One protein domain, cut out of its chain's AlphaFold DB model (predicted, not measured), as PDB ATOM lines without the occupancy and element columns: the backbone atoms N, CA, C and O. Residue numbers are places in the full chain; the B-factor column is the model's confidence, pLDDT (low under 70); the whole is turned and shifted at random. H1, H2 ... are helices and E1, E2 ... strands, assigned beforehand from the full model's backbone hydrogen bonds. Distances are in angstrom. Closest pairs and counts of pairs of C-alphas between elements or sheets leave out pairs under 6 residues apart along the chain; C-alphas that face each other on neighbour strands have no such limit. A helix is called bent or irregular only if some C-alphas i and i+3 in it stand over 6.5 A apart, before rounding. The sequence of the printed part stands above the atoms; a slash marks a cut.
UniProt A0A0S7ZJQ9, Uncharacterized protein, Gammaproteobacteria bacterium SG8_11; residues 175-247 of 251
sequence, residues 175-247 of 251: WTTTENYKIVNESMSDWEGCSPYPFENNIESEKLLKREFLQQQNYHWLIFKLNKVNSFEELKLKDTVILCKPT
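What this domain is: This is residues 175 to 247 of the 251 residues of an uncharacterized protein of Gammaproteobacteria bacterium SG8_11 (UniProt A0A0S7ZJQ9). A ribbon of two antiparallel strands, E1 and E2, runs through the middle, with H1 packed on one side and H3 and H2 on the other; short H4 lies farther out. The printed part has 73 residues, with four named helices and two named strands in the order H1, E1, H2, H3, H4, E2; the class is mixed. It is compact, radius of gyration of the C-alphas 11.5 A, spanning 31 by 29 by 20 A.

How they stand to each other: E1, residues 194 to 200, and E2, residues 240 to 246, are antiparallel at 148 degrees; N 195 and O 245, 2.8 A, are within hydrogen-bond range. The closest C-alphas of E2 and H3, residues 217 to 227, are Ile 223 and Leu 243, 5.8 A. Those of E1 and H1, residues 175 to 187, are Val 184 and Pro 196, 6.2 A. H2, residues 206 to 215, is apart from H1. H4, residues 232 to 236, only just touches H3, with 3 pairs of C-alphas within 8 A, the closest Asn 227 and Leu 235, 7.4 A. Every O i to N i+4 pair is within hydrogen-bond range in H1, H2 and H4, and 5 of 7 in H3.

Where its parts are: H1 begins at C-alpha 175 (164.695, 239.504, 246.673) and measures 18.5 A, E1 18.5 A, H2 14.3 A. H3, 15.7 A, is irregular: C-alphas 218 and 221 are 7.8 A apart. E2, 19.3 A, ends at C-alpha 246 (171.701, 243.801, 222.407).

The domain as a whole: The printed part has no cut and no long link; pLDDT is under 70 at residues 183 to 193 and 247.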
ATOM      1  N   TRP A 175     166.129 239.379 246.919       84.69
ATOM      2  CA  TRP A 175     164.695 239.504 246.673       84.69
ATOM      3  C   TRP A 175     164.402 240.373 245.444       84.69
ATOM      4  O   TRP A 175     163.734 239.910 244.524       84.69
ATOM      5  N   THR A 176     164.987 241.571 245.368       80.12
ATOM      6  CA  THR A 176     164.855 242.468 244.203       80.12
ATOM      7  C   THR A 176     165.362 241.819 242.915       80.12
ATOM      8  O   THR A 176     164.690 241.882 241.891       80.12
ATOM      9  N   THR A 177     166.498 241.117 242.958       77.00
ATOM     10  CA  THR A 177     167.021 240.380 241.793       77.00
ATOM     11  C   THR A 177     166.073 239.266 241.343       77.00
ATOM     12  O   THR A 177     165.878 239.078 240.144       77.00
ATOM     13  N   THR A 178     165.460 238.542 242.282       77.31
ATOM     14  CA  THR A 178     164.515 237.456 241.970       77.31
ATOM     15  C   THR A 178     163.224 237.999 241.367       77.31
ATOM     16  O   THR A 178     162.733 237.451 240.382       77.31
ATOM     17  N   GLU A 179     162.700 239.097 241.910       76.88
ATOM     18  CA  GLU A 179     161.504 239.757 241.380       76.88
ATOM     19  C   GLU A 179     161.757 240.295 239.967       76.88
ATOM     20  O   GLU A 179     160.991 240.036 239.041       76.88
ATOM     21  N   ASN A 180     162.914 240.928 239.768       71.50
ATOM     22  CA  ASN A 180     163.386 241.375 238.464       71.50
ATOM     23  C   ASN A 180     163.530 240.211 237.473       71.50
ATOM     24  O   ASN A 180     163.089 240.320 236.329       71.50
ATOM     25  N   TYR A 181     164.090 239.075 237.901       71.25
ATOM     26  CA  TYR A 181     164.191 237.875 237.070       71.25
ATOM     27  C   TYR A 181     162.813 237.320 236.700       71.25
ATOM     28  O   TYR A 181     162.609 236.909 235.562       71.25
ATOM     29  N   LYS A 182     161.848 237.333 237.625       71.81
ATOM     30  CA  LYS A 182     160.479 236.873 237.369       71.81
ATOM     31  C   LYS A 182     159.773 237.753 236.337       71.81
ATOM     32  O   LYS A 182     159.232 237.216 235.376       71.81
ATOM     33  N   ILE A 183     159.857 239.077 236.480       68.69
ATOM     34  CA  ILE A 183     159.312 240.048 235.513       68.69
ATOM     35  C   ILE A 183     159.916 239.820 234.121       68.69
ATOM     36  O   ILE A 183     159.202 239.792 233.118       68.69
ATOM     37  N   VAL A 184     161.232 239.608 234.054       68.31
ATOM     38  CA  VAL A 184     161.938 239.340 232.798       68.31
ATOM     39  C   VAL A 184     161.531 237.989 232.202       68.31
ATOM     40  O   VAL A 184     161.207 237.925 231.018       68.31
ATOM     41  N   ASN A 185     161.477 236.923 232.998       67.38
ATOM     42  CA  ASN A 185     161.158 235.575 232.526       67.38
ATOM     43  C   ASN A 185     159.688 235.435 232.087       67.38
ATOM     44  O   ASN A 185     159.411 234.767 231.099       67.38
ATOM     45  N   GLU A 186     158.748 236.117 232.750       64.12
ATOM     46  CA  GLU A 186     157.346 236.204 232.304       64.12
ATOM     47  C   GLU A 186     157.193 236.963 230.974       64.12
ATOM     48  O   GLU A 186     156.219 236.759 230.247       64.12
ATOM     49  N   SER A 187     158.157 237.826 230.638       62.53
ATOM     50  CA  SER A 187     158.196 238.565 229.371       62.53
ATOM     51  C   SER A 187     158.971 237.845 228.253       62.53
ATOM     52  O   SER A 187     158.835 238.211 227.084       62.53
ATOM     53  N   MET A 188     159.753 236.806 228.578       62.41
ATOM     54  CA  MET A 188     160.537 236.029 227.614       62.41
ATOM     55  C   MET A 188     159.723 234.870 227.029       62.41
ATOM     56  O   MET A 188     159.600 233.803 227.623       62.41
ATOM     57  N   SER A 189     159.249 235.053 225.800       51.16
ATOM     58  CA  SER A 189     159.008 233.952 224.865       51.16
ATOM     59  C   SER A 189     159.889 234.146 223.628       51.16
ATOM     60  O   SER A 189     159.611 235.013 222.822       51.16
ATOM     61  N   ASP A 190     160.975 233.383 223.485       53.72
ATOM     62  CA  ASP A 190     161.665 233.128 222.202       53.72
ATOM     63  C   ASP A 190     162.133 234.324 221.330       53.72
ATOM     64  O   ASP A 190     161.976 234.294 220.109       53.72
ATOM     65  N   TRP A 191     162.756 235.370 221.891       60.91
ATOM     66  CA  TRP A 191     163.292 236.476 221.067       60.91
ATOM     67  C   TRP A 191     164.826 236.483 221.010       60.91
ATOM     68  O   TRP A 191     165.503 236.961 221.922       60.91
ATOM     69  N   GLU A 192     165.380 235.965 219.909       62.06
ATOM     70  CA  GLU A 192     166.815 236.012 219.610       62.06
ATOM     71  C   GLU A 192     167.315 237.459 219.443       62.06
ATOM     72  O   GLU A 192     166.670 238.301 218.815       62.06
ATOM     73  N   GLY A 193     168.492 237.763 220.000       68.69
ATOM     74  CA  GLY A 193     169.168 239.053 219.819       68.69
ATOM     75  C   GLY A 193     168.867 240.123 220.874       68.69
ATOM     76  O   GLY A 193     169.448 241.208 220.799       68.69
ATOM     77  N   CYS A 194     168.007 239.837 221.857       76.00
ATOM     78  CA  CYS A 194     167.649 240.746 222.943       76.00
ATOM     79  C   CYS A 194     167.822 240.087 224.316       76.00
ATOM     80  O   CYS A 194     167.247 239.034 224.578       76.00
ATOM     81  N   SER A 195     168.564 240.727 225.223       78.12
ATOM     82  CA  SER A 195     168.592 240.376 226.646       78.12
ATOM     83  C   SER A 195     167.746 241.394 227.424       78.12
ATOM     84  O   SER A 195     168.215 242.515 227.654       78.12
ATOM     85  N   PRO A 196     166.487 241.054 227.767       79.19
ATOM     86  CA  PRO A 196     165.614 241.950 228.508       79.19
ATOM     87  C   PRO A 196     166.139 242.200 229.925       79.19
ATOM     88  O   PRO A 196     166.639 241.290 230.584       79.19
ATOM     89  N   TYR A 197     166.018 243.438 230.399       78.12
ATOM     90  CA  TYR A 197     166.346 243.826 231.769       78.12
ATOM     91  C   TYR A 197     165.344 244.870 232.282       78.12
ATOM     92  O   TYR A 197     164.861 245.690 231.497       78.12
ATOM     93  N   PRO A 198     165.008 244.863 233.582       82.88
ATOM     94  CA  PRO A 198     164.113 245.855 234.149       82.88
ATOM     95  C   PRO A 198     164.852 247.174 234.375       82.88
ATOM     96  O   PRO A 198     166.017 247.210 234.771       82.88
ATOM     97  N   PHE A 199     164.141 248.260 234.131       84.75
ATOM     98  CA  PHE A 199     164.556 249.632 234.327       84.75
ATOM     99  C   PHE A 199     163.548 250.304 235.256       84.75
ATOM    100  O   PHE A 199     162.369 250.411 234.918       84.75
ATOM    101  N   GLU A 200     164.004 250.753 236.421       83.31
ATOM    102  CA  GLU A 200     163.171 251.518 237.346       83.31
ATOM    103  C   GLU A 200     163.024 252.957 236.843       83.31
ATOM    104  O   GLU A 200     163.983 253.736 236.765       83.31
ATOM    105  N   ASN A 201     161.799 253.302 236.476       83.12
ATOM    106  CA  ASN A 201     161.434 254.616 235.998       83.12
ATOM    107  C   ASN A 201     160.870 255.431 237.166       83.12
ATOM    108  O   ASN A 201     159.824 255.126 237.728       83.12
ATOM    109  N   ASN A 202     161.591 256.482 237.535       81.31
ATOM    110  CA  ASN A 202     161.187 257.470 238.520       81.31
ATOM    111  C   ASN A 202     161.361 258.877 237.923       81.31
ATOM    112  O   ASN A 202     161.941 259.052 236.848       81.31
ATOM    113  N   ILE A 203     160.869 259.899 238.629       75.69
ATOM    114  CA  ILE A 203     160.878 261.298 238.159       75.69
ATOM    115  C   ILE A 203     162.298 261.776 237.788       75.69
ATOM    116  O   ILE A 203     162.471 262.594 236.885       75.69
ATOM    117  N   GLU A 204     163.332 261.253 238.449       77.50
ATOM    118  CA  GLU A 204     164.729 261.610 238.184       77.50
ATOM    119  C   GLU A 204     165.339 260.807 237.017       77.50
ATOM    120  O   GLU A 204     166.202 261.321 236.298       77.50
ATOM    121  N   SER A 205     164.877 259.573 236.783       79.06
ATOM    122  CA  SER A 205     165.398 258.651 235.769       79.06
ATOM    123  C   SER A 205     164.669 258.709 234.420       79.06
ATOM    124  O   SER A 205     165.180 258.154 233.446       79.06
ATOM    125  N   GLU A 206     163.567 259.460 234.282       80.94
ATOM    126  CA  GLU A 206     162.801 259.589 233.023       80.94
ATOM    127  C   GLU A 206     163.666 260.081 231.839       80.94
ATOM    128  O   GLU A 206     163.579 259.589 230.708       80.94
ATOM    129  N   LYS A 207     164.575 261.035 232.089       84.81
ATOM    130  CA  LYS A 207     165.531 261.508 231.066       84.81
ATOM    131  C   LYS A 207     166.490 260.402 230.625       84.81
ATOM    132  O   LYS A 207     166.881 260.362 229.456       84.81
ATOM    133  N   LEU A 208     166.871 259.526 231.553       86.88
ATOM    134  CA  LEU A 208     167.735 258.384 231.285       86.88
ATOM    135  C   LEU A 208     166.972 257.306 230.503       86.88
ATOM    136  O   LEU A 208     167.490 256.833 229.497       86.88
ATOM    137  N   LEU A 209     165.713 257.030 230.867       86.50
ATOM    138  CA  LEU A 209     164.811 256.145 230.121       86.50
ATOM    139  C   LEU A 209     164.688 256.582 228.659       86.50
ATOM    140  O   LEU A 209     164.851 255.771 227.750       86.50
ATOM    141  N   LYS A 210     164.454 257.877 228.413       87.88
ATOM    142  CA  LYS A 210     164.372 258.420 227.048       87.88
ATOM    143  C   LYS A 210     165.666 258.209 226.268       87.88
ATOM    144  O   LYS A 210     165.617 257.880 225.086       87.88
ATOM    145  N   ARG A 211     166.821 258.397 226.910       85.88
ATOM    146  CA  ARG A 211     168.129 258.189 226.278       85.88
ATOM    147  C   ARG A 211     168.363 256.717 225.937       85.88
ATOM    148  O   ARG A 211     168.716 256.432 224.798       85.88
ATOM    149  N   GLU A 212     168.148 255.815 226.887       85.31
ATOM    150  CA  GLU A 212     168.307 254.366 226.706       85.31
ATOM    151  C   GLU A 212     167.350 253.829 225.634       85.31
ATOM    152  O   GLU A 212     167.769 253.112 224.727       85.31
ATOM    153  N   PHE A 213     166.086 254.266 225.654       86.94
ATOM    154  CA  PHE A 213     165.107 253.924 224.625       86.94
ATOM    155  C   PHE A 213     165.580 254.374 223.238       86.94
ATOM    156  O   PHE A 213     165.632 253.570 222.312       86.94
ATOM    157  N   LEU A 214     166.002 255.634 223.076       86.44
ATOM    158  CA  LEU A 214     166.480 256.155 221.787       86.44
ATOM    159  C   LEU A 214     167.747 255.460 221.266       86.44
ATOM    160  O   LEU A 214     167.954 255.442 220.055       86.44
ATOM    161  N   GLN A 215     168.580 254.895 222.140       84.75
ATOM    162  CA  GLN A 215     169.768 254.126 221.752       84.75
ATOM    163  C   GLN A 215     169.428 252.714 221.244       84.75
ATOM    164  O   GLN A 215     170.232 252.105 220.544       84.75
ATOM    165  N   GLN A 216     168.225 252.212 221.530       82.75
ATOM    166  CA  GLN A 216     167.774 250.855 221.207       82.75
ATOM    167  C   GLN A 216     166.804 250.822 220.005       82.75
ATOM    168  O   GLN A 216     165.864 250.031 219.995       82.75
ATOM    169  N   GLN A 217     167.019 251.662 218.979       78.31
ATOM    170  CA  GLN A 217     166.082 251.861 217.846       78.31
ATOM    171  C   GLN A 217     165.605 250.561 217.184       78.31
ATOM    172  O   GLN A 217     164.415 250.393 216.925       78.31
ATOM    173  N   ASN A 218     166.511 249.602 216.993       79.62
ATOM    174  CA  ASN A 218     166.200 248.319 216.350       79.62
ATOM    175  C   ASN A 218     165.299 247.400 217.200       79.62
ATOM    176  O   ASN A 218     164.759 246.421 216.689       79.62
ATOM    177  N   TYR A 219     165.108 247.726 218.481       80.88
ATOM    178  CA  TYR A 219     164.341 246.942 219.447       80.88
ATOM    179  C   TYR A 219     163.106 247.684 219.981       80.88
ATOM    180  O   TYR A 219     162.434 247.165 220.865       80.88
ATOM    181  N   HIS A 220     162.752 248.865 219.453       85.69
ATOM    182  CA  HIS A 220     161.598 249.655 219.929       85.69
ATOM    183  C   HIS A 220     160.287 248.869 219.937       85.69
ATOM    184  O   HIS A 220     159.576 248.861 220.939       85.69
ATOM    185  N   TRP A 221     159.996 248.164 218.843       82.44
ATOM    186  CA  TRP A 221     158.798 247.333 218.730       82.44
ATOM    187  C   TRP A 221     158.773 246.219 219.789       82.44
ATOM    188  O   TRP A 221     157.720 245.900 220.340       82.44
ATOM    189  N   LEU A 222     159.943 245.658 220.106       81.06
ATOM    190  CA  LEU A 222     160.093 244.596 221.091       81.06
ATOM    191  C   LEU A 222     159.933 245.146 222.511       81.06
ATOM    192  O   LEU A 222     159.216 244.553 223.306       81.06
ATOM    193  N   ILE A 223     160.515 246.310 222.811       85.75
ATOM    194  CA  ILE A 223     160.353 247.006 224.097       85.75
ATOM    195  C   ILE A 223     158.870 247.304 224.358       85.75
ATOM    196  O   ILE A 223     158.367 247.018 225.442       85.75
ATOM    197  N   PHE A 224     158.138 247.810 223.364       86.75
ATOM    198  CA  PHE A 224     156.694 248.037 223.482       86.75
ATOM    199  C   PHE A 224     155.923 246.744 223.770       86.75
ATOM    200  O   PHE A 224     155.104 246.699 224.691       86.75
ATOM    201  N   LYS A 225     156.255 245.660 223.060       82.06
ATOM    202  CA  LYS A 225     155.636 244.343 223.251       82.06
ATOM    203  C   LYS A 225     155.924 243.746 224.633       82.06
ATOM    204  O   LYS A 225     154.987 243.299 225.292       82.06
ATOM    205  N   LEU A 226     157.176 243.787 225.095       81.25
ATOM    206  CA  LEU A 226     157.599 243.298 226.418       81.25
ATOM    207  C   LEU A 226     156.885 244.043 227.550       81.25
ATOM    208  O   LEU A 226     156.504 243.447 228.553       81.25
ATOM    209  N   ASN A 227     156.633 245.338 227.358       83.88
ATOM    210  CA  ASN A 227     155.929 246.170 228.327       83.88
ATOM    211  C   ASN A 227     154.409 246.203 228.140       83.88
ATOM    212  O   ASN A 227     153.740 246.820 228.965       83.88
ATOM    213  N   LYS A 228     153.840 245.551 227.116       84.31
ATOM    214  CA  LYS A 228     152.399 245.589 226.788       84.31
ATOM    215  C   LYS A 228     151.854 247.020 226.629       84.31
ATOM    216  O   LYS A 228     150.815 247.352 227.194       84.31
ATOM    217  N   VAL A 229     152.575 247.866 225.899       86.44
ATOM    218  CA  VAL A 229     152.197 249.260 225.600       86.44
ATOM    219  C   VAL A 229     152.373 249.546 224.113       86.44
ATOM    220  O   VAL A 229     153.070 248.804 223.425       86.44
ATOM    221  N   ASN A 230     151.773 250.627 223.618       86.81
ATOM    222  CA  ASN A 230     151.807 250.983 222.196       86.81
ATOM    223  C   ASN A 230     152.618 252.250 221.894       86.81
ATOM    224  O   ASN A 230     152.829 252.581 220.728       86.81
ATOM    225  N   SER A 231     153.061 252.980 222.921       89.81
ATOM    226  CA  SER A 231     153.791 254.236 222.749       89.81
ATOM    227  C   SER A 231     154.830 254.480 223.844       89.81
ATOM    228  O   SER A 231     154.783 253.900 224.928       89.81
ATOM    229  N   PHE A 232     155.777 255.382 223.566       87.62
ATOM    230  CA  PHE A 232     156.767 255.811 224.557       87.62
ATOM    231  C   PHE A 232     156.135 256.609 225.709       87.62
ATOM    232  O   PHE A 232     156.608 256.523 226.837       87.62
ATOM    233  N   GLU A 233     155.048 257.343 225.459       88.19
ATOM    234  CA  GLU A 233     154.337 258.068 226.520       88.19
ATOM    235  C   GLU A 233     153.676 257.102 227.515       88.19
ATOM    236  O   GLU A 233     153.728 257.337 228.715       88.19
ATOM    237  N   GLU A 234     153.161 255.961 227.048       86.38
ATOM    238  CA  GLU A 234     152.654 254.898 227.927       86.38
ATOM    239  C   GLU A 234     153.769 254.195 228.722       86.38
ATOM    240  O   GLU A 234     153.531 253.778 229.855       86.38
ATOM    241  N   LEU A 235     154.992 254.084 228.178       85.75
ATOM    242  CA  LEU A 235     156.143 253.531 228.912       85.75
ATOM    243  C   LEU A 235     156.518 254.386 230.126       85.75
ATOM    244  O   LEU A 235     156.816 253.838 231.183       85.75
ATOM    245  N   LYS A 236     156.484 255.716 229.992       86.00
ATOM    246  CA  LYS A 236     156.825 256.647 231.082       86.00
ATOM    247  C   LYS A 236     155.875 256.570 232.271       86.00
ATOM    248  O   LYS A 236     156.239 256.990 233.361       86.00
ATOM    249  N   LEU A 237     154.654 256.093 232.048       86.56
ATOM    250  CA  LEU A 237     153.642 255.964 233.094       86.56
ATOM    251  C   LEU A 237     153.832 254.696 233.937       86.56
ATOM    252  O   LEU A 237     153.088 254.496 234.893       86.56
ATOM    253  N   LYS A 238     154.790 253.829 233.585       83.31
ATOM    254  CA  LYS A 238     155.124 252.630 234.357       83.31
ATOM    255  C   LYS A 238     156.281 252.897 235.305       83.31
ATOM    256  O   LYS A 238     157.266 253.505 234.900       83.31
ATOM    257  N   ASP A 239     156.179 252.351 236.512       84.38
ATOM    258  CA  ASP A 239     157.242 252.410 237.524       84.38
ATOM    259  C   ASP A 239     158.432 251.502 237.160       84.38
ATOM    260  O   ASP A 239     159.586 251.852 237.393       84.38
ATOM    261  N   THR A 240     158.170 250.363 236.509       83.75
ATOM    262  CA  THR A 240     159.206 249.451 235.999       83.75
ATOM    263  C   THR A 240     158.982 249.186 234.514       83.75
ATOM    264  O   THR A 240     157.913 248.730 234.104       83.75
ATOM    265  N   VAL A 241     160.008 249.455 233.707       86.88
ATOM    266  CA  VAL A 241     160.023 249.272 232.253       86.88
ATOM    267  C   VAL A 241     161.019 248.180 231.877       86.88
ATOM    268  O   VAL A 241     162.162 248.208 232.303       86.88
ATOM    269  N   ILE A 242     160.633 247.229 231.037       85.69
ATOM    270  CA  ILE A 242     161.533 246.197 230.512       85.69
ATOM    271  C   ILE A 242     162.237 246.742 229.263       85.69
ATOM    272  O   ILE A 242     161.605 246.939 228.227       85.69
ATOM    273  N   LEU A 243     163.537 247.000 229.347       86.75
ATOM    274  CA  LEU A 243     164.366 247.427 228.217       86.75
ATOM    275  C   LEU A 243     165.138 246.248 227.626       86.75
ATOM    276  O   LEU A 243     165.182 245.164 228.202       86.75
ATOM    277  N   CYS A 244     165.749 246.456 226.460       82.75
ATOM    278  CA  CYS A 244     166.434 245.409 225.715       82.75
ATOM    279  C   CYS A 244     167.927 245.716 225.557       82.75
ATOM    280  O   CYS A 244     168.304 246.695 224.914       82.75
ATOM    281  N   LYS A 245     168.806 244.857 226.079       79.88
ATOM    282  CA  LYS A 245     170.244 244.944 225.797       79.88
ATOM    283  C   LYS A 245     170.586 244.085 224.570       79.88
ATOM    284  O   LYS A 245     170.244 242.901 224.575       79.88
ATOM    285  N   PRO A 246     171.280 244.613 223.544       72.44
ATOM    286  CA  PRO A 246     171.701 243.801 222.407       72.44
ATOM    287  C   PRO A 246     172.660 242.703 222.881       72.44
ATOM    288  O   PRO A 246     173.679 242.993 223.513       72.44
ATOM    289  N   THR A 247     172.364 241.442 222.576       65.69
ATOM    290  CA  THR A 247     173.327 240.349 222.764       65.69
ATOM    291  C   THR A 247     174.261 240.332 221.558       65.69
ATOM    292  O   THR A 247     173.782 240.177 220.437       65.69
TER     293      THR A 247